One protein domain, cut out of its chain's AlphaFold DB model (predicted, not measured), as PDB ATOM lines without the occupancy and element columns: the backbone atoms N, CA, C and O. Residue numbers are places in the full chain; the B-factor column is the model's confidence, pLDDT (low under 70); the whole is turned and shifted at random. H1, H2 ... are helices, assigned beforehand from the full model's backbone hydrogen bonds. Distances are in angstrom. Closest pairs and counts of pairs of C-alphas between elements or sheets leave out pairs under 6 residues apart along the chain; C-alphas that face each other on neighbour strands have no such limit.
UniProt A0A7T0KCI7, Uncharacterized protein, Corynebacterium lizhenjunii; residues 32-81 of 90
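AT A GLANCE: This is residues 32 to 81 of the 90 residues of an uncharacterized protein of Corynebacterium lizhenjunii (UniProt A0A7T0KCI7). What picture do these atoms make? Four helices form a loosely joined cluster with H2 in the middle: H1 packs on one side of it, H3 folds back near its last residues on another side, and H4, the longest, crosses it nearly at a right angle. What are the make-up and size? The printed part has 50 residues, with four named helices in the order H1, H2, H3, H4 and no named strand; the class is all helix. It is compact, with a radius of gyration of the C-alphas of 11.0 A and spans of 29 by 21 by 20 A.

IN THESE COORDINATES: Where do the first helices run? H1 is residues 32 to 38, 10.1 A long, from C-alpha 32 at (101.400, 59.907, 117.090). H2 is residues 43 to 54, 16.6 A long. Which helices follow? H3 is residues 57 to 64, 10.3 A long. H4 is residues 68 to 81, 20.0 A long, ending at C-alpha 81 at (112.062, 64.160, 105.648).

HOW THE PARTS SIT: How does H1 stand to H2? They touch, H2 with residues 46 to 50 alone, at a steep tilt of 48 degrees, opposite ways; the closest C-alphas, of Ile 38 and Gln 46, are 5.3 A apart. What is close to H2? H3 is close but not clearly touching, with the closest C-alphas, of Glu 52 and Met 60, 7.3 A apart, at a shallow tilt of 29 degrees, opposite ways. H4 is close but not clearly touching too, with the closest C-alphas, of Val 47 and Val 75, 7.4 A apart, and only just about perpendicular at 72 degrees. What of the backbones? In H1, H2, H3 and H4 every O i to N i+4 pair is within hydrogen-bond range.

THE WHOLE: How far does it reach? The two C-alphas farthest apart, of Gly 33 and Glu 65, are 29.6 A apart. Is it continuous? The printed part has no cut, the three links are tight, and no printed residue is under 70 in pLDDT.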
ATOM      1  N   PHE A  32     102.527  60.271 117.963       79.44
ATOM      2  CA  PHE A  32     101.400  59.907 117.090       79.44
ATOM      3  C   PHE A  32     100.043  60.454 117.580       79.44
ATOM      4  O   PHE A  32      99.117  60.666 116.800       79.44
ATOM      5  N   GLY A  33      99.918  60.738 118.881       83.12
ATOM      6  CA  GLY A  33      98.755  61.413 119.454       83.12
ATOM      7  C   GLY A  33      98.487  62.806 118.870       83.12
ATOM      8  O   GLY A  33      97.325  63.190 118.785       83.12
ATOM      9  N   VAL A  34      99.523  63.534 118.441       80.06
ATOM     10  CA  VAL A  34      99.413  64.828 117.747       80.06
ATOM     11  C   VAL A  34      98.852  64.623 116.345       80.06
ATOM     12  O   VAL A  34      97.777  65.146 116.058       80.06
ATOM     13  N   MET A  35      99.475  63.752 115.542       80.00
ATOM     14  CA  MET A  35      98.981  63.372 114.208       80.00
ATOM     15  C   MET A  35      97.515  62.916 114.254       80.00
ATOM     16  O   MET A  35      96.671  63.333 113.464       80.00
ATOM     17  N   ARG A  36      97.159  62.106 115.261       85.62
ATOM     18  CA  ARG A  36      95.785  61.639 115.472       85.62
ATOM     19  C   ARG A  36      94.799  62.768 115.789       85.62
ATOM     20  O   ARG A  36      93.624  62.634 115.444       85.62
ATOM     21  N   LYS A  37      95.223  63.809 116.507       84.88
ATOM     22  CA  LYS A  37      94.361  64.938 116.889       84.88
ATOM     23  C   LYS A  37      94.105  65.856 115.702       84.88
ATOM     24  O   LYS A  37      92.952  66.208 115.472       84.88
ATOM     25  N   ILE A  38      95.151  66.166 114.938       83.50
ATOM     26  CA  ILE A  38      95.060  67.088 113.805       83.50
ATOM     27  C   ILE A  38      94.358  66.462 112.594       83.50
ATOM     28  O   ILE A  38      93.688  67.188 111.886       83.50
ATOM     29  N   ARG A  39      94.354  65.127 112.418       84.31
ATOM     30  CA  ARG A  39      93.754  64.423 111.251       84.31
ATOM     31  C   ARG A  39      92.313  64.799 110.858       84.31
ATOM     32  O   ARG A  39      91.827  64.346 109.830       84.31
ATOM     33  N   LYS A  40      91.566  65.436 111.765       86.81
ATOM     34  CA  LYS A  40      90.165  65.840 111.566       86.81
ATOM     35  C   LYS A  40      90.016  67.298 111.130       86.81
ATOM     36  O   LYS A  40      88.905  67.691 110.795       86.81
ATOM     37  N   LEU A  41      91.083  68.082 111.231       86.12
ATOM     38  CA  LEU A  41      91.133  69.470 110.799       86.12
ATOM     39  C   LEU A  41      91.343  69.519 109.283       86.12
ATOM     40  O   LEU A  41      91.790  68.533 108.691       86.12
ATOM     41  N   GLU A  42      91.025  70.652 108.666       86.75
ATOM     42  CA  GLU A  42      91.371  70.903 107.265       86.75
ATOM     43  C   GLU A  42      92.892  71.006 107.108       86.75
ATOM     44  O   GLU A  42      93.595  71.313 108.065       86.75
ATOM     45  N   GLU A  43      93.416  70.722 105.915       77.81
ATOM     46  CA  GLU A  43      94.864  70.643 105.665       77.81
ATOM     47  C   GLU A  43      95.611  71.903 106.129       77.81
ATOM     48  O   GLU A  43      96.648  71.814 106.782       77.81
ATOM     49  N   VAL A  44      95.017  73.073 105.890       80.88
ATOM     50  CA  VAL A  44      95.548  74.366 106.332       80.88
ATOM     51  C   VAL A  44      95.612  74.433 107.864       80.88
ATOM     52  O   VAL A  44      96.688  74.638 108.423       80.88
ATOM     53  N   ASP A  45      94.504  74.175 108.559       84.94
ATOM     54  CA  ASP A  45      94.455  74.144 110.027       84.94
ATOM     55  C   ASP A  45      95.391  73.094 110.640       84.94
ATOM     56  O   ASP A  45      95.961  73.323 111.709       84.94
ATOM     57  N   GLN A  46      95.579  71.943 109.984       86.00
ATOM     58  CA  GLN A  46      96.530  70.920 110.425       86.00
ATOM     59  C   GLN A  46      97.957  71.457 110.445       86.00
ATOM     60  O   GLN A  46      98.670  71.234 111.424       86.00
ATOM     61  N   VAL A  47      98.360  72.158 109.383       81.94
ATOM     62  CA  VAL A  47      99.698  72.741 109.256       81.94
ATOM     63  C   VAL A  47      99.933  73.800 110.330       81.94
ATOM     64  O   VAL A  47     100.928  73.707 111.046       81.94
ATOM     65  N   PHE A  48      99.001  74.737 110.514       83.94
ATOM     66  CA  PHE A  48      99.122  75.762 111.557       83.94
ATOM     67  C   PHE A  48      99.159  75.151 112.956       83.94
ATOM     68  O   PHE A  48     100.074  75.433 113.724       83.94
ATOM     69  N   THR A  49      98.243  74.225 113.252       86.31
ATOM     70  CA  THR A  49      98.210  73.538 114.550       86.31
ATOM     71  C   THR A  49      99.507  72.769 114.810       86.31
ATOM     72  O   THR A  49      99.970  72.707 115.948       86.31
ATOM     73  N   MET A  50     100.107  72.157 113.780       84.50
ATOM     74  CA  MET A  50     101.415  71.515 113.916       84.50
ATOM     75  C   MET A  50     102.495  72.532 114.239       84.50
ATOM     76  O   MET A  50     103.174  72.342 115.243       84.50
ATOM     77  N   LEU A  51     102.629  73.586 113.429       84.19
ATOM     78  CA  LEU A  51     103.629  74.632 113.624       84.19
ATOM     79  C   LEU A  51     103.527  75.216 115.034       84.19
ATOM     80  O   LEU A  51     104.499  75.137 115.771       84.19
ATOM     81  N   GLU A  52     102.347  75.653 115.473       85.19
ATOM     82  CA  GLU A  52     102.141  76.216 116.819       85.19
ATOM     83  C   GLU A  52     102.522  75.258 117.960       85.19
ATOM     84  O   GLU A  52     102.850  75.688 119.064       85.19
ATOM     85  N   MET A  53     102.475  73.943 117.728       82.94
ATOM     86  CA  MET A  53     102.904  72.957 118.722       82.94
ATOM     87  C   MET A  53     104.404  72.661 118.693       82.94
ATOM     88  O   MET A  53     104.915  72.125 119.681       82.94
ATOM     89  N   VAL A  54     105.082  72.914 117.571       81.75
ATOM     90  CA  VAL A  54     106.471  72.488 117.356       81.75
ATOM     91  C   VAL A  54     107.477  73.626 117.294       81.75
ATOM     92  O   VAL A  54     108.635  73.386 117.628       81.75
ATOM     93  N   VAL A  55     107.054  74.824 116.892       83.50
ATOM     94  CA  VAL A  55     107.888  76.023 116.888       83.50
ATOM     95  C   VAL A  55     107.714  76.811 118.179       83.50
ATOM     96  O   VAL A  55     106.665  76.787 118.822       83.50
ATOM     97  N   ASP A  56     108.766  77.517 118.560       82.38
ATOM     98  CA  ASP A  56     108.740  78.521 119.616       82.38
ATOM     99  C   ASP A  56     108.257  79.872 119.069       82.38
ATOM    100  O   ASP A  56     108.226  80.101 117.862       82.38
ATOM    101  N   GLU A  57     107.889  80.784 119.972       82.44
ATOM    102  CA  GLU A  57     107.344  82.107 119.625       82.44
ATOM    103  C   GLU A  57     108.276  82.926 118.711       82.44
ATOM    104  O   GLU A  57     107.797  83.679 117.867       82.44
ATOM    105  N   ASP A  58     109.595  82.758 118.848       80.75
ATOM    106  CA  ASP A  58     110.604  83.444 118.027       80.75
ATOM    107  C   ASP A  58     110.587  82.933 116.577       80.75
ATOM    108  O   ASP A  58     110.422  83.702 115.630       80.75
ATOM    109  N   THR A  59     110.624  81.611 116.411       82.25
ATOM    110  CA  THR A  59     110.510  80.951 115.109       82.25
ATOM    111  C   THR A  59     109.144  81.214 114.466       82.25
ATOM    112  O   THR A  59     109.050  81.448 113.263       82.25
ATOM    113  N   MET A  60     108.071  81.241 115.259       84.94
ATOM    114  CA  MET A  60     106.729  81.581 114.786       84.94
ATOM    115  C   MET A  60     106.652  83.015 114.251       84.94
ATOM    116  O   MET A  60     106.032  83.237 113.214       84.94
ATOM    117  N   ALA A  61     107.323  83.972 114.901       87.38
ATOM    118  CA  ALA A  61     107.413  85.343 114.407       87.38
ATOM    119  C   ALA A  61     108.157  85.418 113.065       87.38
ATOM    120  O   ALA A  61     107.738  86.155 112.177       87.38
ATOM    121  N   VAL A  62     109.210  84.615 112.878       85.25
ATOM    122  CA  VAL A  62     109.902  84.504 111.583       85.25
ATOM    123  C   VAL A  62     108.969  83.964 110.498       85.25
ATOM    124  O   VAL A  62     108.960  84.501 109.392       85.25
ATOM    125  N   LEU A  63     108.179  82.930 110.805       84.88
ATOM    126  CA  LEU A  63     107.215  82.348 109.866       84.88
ATOM    127  C   LEU A  63     106.090  83.325 109.487       84.88
ATOM    128  O   LEU A  63     105.656  83.306 108.339       84.88
ATOM    129  N   ASP A  64     105.649  84.184 110.411       86.94
ATOM    130  CA  ASP A  64     104.619  85.209 110.162       86.94
ATOM    131  C   ASP A  64     105.089  86.279 109.158       86.94
ATOM    132  O   ASP A  64     104.304  86.802 108.368       86.94
ATOM    133  N   GLU A  65     106.396  86.561 109.127       88.88
ATOM    134  CA  GLU A  65     106.998  87.478 108.153       88.88
ATOM    135  C   GLU A  65     107.211  86.856 106.763       88.88
ATOM    136  O   GLU A  65     107.519  87.577 105.809       88.88
ATOM    137  N   LEU A  66     107.115  85.528 106.640       85.44
ATOM    138  CA  LEU A  66     107.378  84.803 105.400       85.44
ATOM    139  C   LEU A  66     106.101  84.635 104.563       85.44
ATOM    140  O   LEU A  66     104.989  84.559 105.088       85.44
ATOM    141  N   PRO A  67     106.224  84.536 103.229       87.25
ATOM    142  CA  PRO A  67     105.068  84.301 102.384       87.25
ATOM    143  C   PRO A  67     104.500  82.900 102.640       87.25
ATOM    144  O   PRO A  67     105.236  81.916 102.715       87.25
ATOM    145  N   ALA A  68     103.168  82.793 102.684       83.44
ATOM    146  CA  ALA A  68     102.467  81.538 102.970       83.44
ATOM    147  C   ALA A  68     102.929  80.362 102.086       83.44
ATOM    148  O   ALA A  68     103.021  79.235 102.564       83.44
ATOM    149  N   VAL A  69     103.268  80.621 100.817       84.94
ATOM    150  CA  VAL A  69     103.804  79.595  99.908       84.94
ATOM    151  C   VAL A  69     105.128  79.013 100.404       84.94
ATOM    152  O   VAL A  69     105.270  77.795 100.425       84.94
ATOM    153  N   ALA A  70     106.053  79.842 100.891       85.88
ATOM    154  CA  ALA A  70     107.351  79.378 101.368       85.88
ATOM    155  C   ALA A  70     107.224  78.567 102.666       85.88
ATOM    156  O   ALA A  70     107.912  77.563 102.847       85.88
ATOM    157  N   VAL A  71     106.292  78.953 103.544       84.06
ATOM    158  CA  VAL A  71     105.975  78.184 104.757       84.06
ATOM    159  C   VAL A  71     105.382  76.818 104.395       84.06
ATOM    160  O   VAL A  71     105.780  75.805 104.964       84.06
ATOM    161  N   LEU A  72     104.472  76.758 103.416       84.69
ATOM    162  CA  LEU A  72     103.897  75.496 102.935       84.69
ATOM    163  C   LEU A  72     104.943  74.591 102.264       84.69
ATOM    164  O   LEU A  72     104.892  73.374 102.438       84.69
ATOM    165  N   GLU A  73     105.896  75.151 101.518       86.75
ATOM    166  CA  GLU A  73     107.019  74.397 100.940       86.75
ATOM    167  C   GLU A  73     107.939  73.821 102.024       86.75
ATOM    168  O   GLU A  73     108.264  72.634 101.990       86.75
ATOM    169  N   MET A  74     108.283  74.618 103.039       86.94
ATOM    170  CA  MET A  74     109.053  74.143 104.191       86.94
ATOM    171  C   MET A  74     108.325  73.018 104.932       86.94
ATOM    172  O   MET A  74     108.933  72.006 105.272       86.94
ATOM    173  N   VAL A  75     107.023  73.172 105.184       85.44
ATOM    174  CA  VAL A  75     106.223  72.157 105.882       85.44
ATOM    175  C   VAL A  75     106.140  70.864 105.075       85.44
ATOM    176  O   VAL A  75     106.212  69.786 105.663       85.44
ATOM    177  N   GLN A  76     106.024  70.944 103.748       85.69
ATOM    178  CA  GLN A  76     106.099  69.765 102.885       85.69
ATOM    179  C   GLN A  76     107.465  69.087 103.001       85.69
ATOM    180  O   GLN A  76     107.508  67.901 103.314       85.69
ATOM    181  N   ALA A  77     108.566  69.832 102.871       85.62
ATOM    182  CA  ALA A  77     109.916  69.287 103.019       85.62
ATOM    183  C   ALA A  77     110.130  68.626 104.395       85.62
ATOM    184  O   ALA A  77     110.701  67.539 104.497       85.62
ATOM    185  N   TRP A  78     109.600  69.238 105.454       85.12
ATOM    186  CA  TRP A  78     109.641  68.705 106.812       85.12
ATOM    187  C   TRP A  78     108.848  67.399 106.965       85.12
ATOM    188  O   TRP A  78     109.308  66.451 107.611       85.12
ATOM    189  N   GLN A  79     107.665  67.312 106.347       81.25
ATOM    190  CA  GLN A  79     106.872  66.081 106.299       81.25
ATOM    191  C   GLN A  79     107.556  64.990 105.467       81.25
ATOM    192  O   GLN A  79     107.559  63.824 105.870       81.25
ATOM    193  N   GLU A  80     108.172  65.355 104.342       81.81
ATOM    194  CA  GLU A  80     108.897  64.437 103.464       81.81
ATOM    195  C   GLU A  80     110.153  63.868 104.125       81.81
ATOM    196  O   GLU A  80     110.365  62.660 104.057       81.81
ATOM    197  N   GLU A  81     110.932  64.667 104.856       74.25
ATOM    198  CA  GLU A  81     112.062  64.160 105.648       74.25
ATOM    199  C   GLU A  81     111.590  63.185 106.749       74.25
ATOM    200  O   GLU A  81     112.234  62.180 107.081       74.25
TER     201      GLU A  81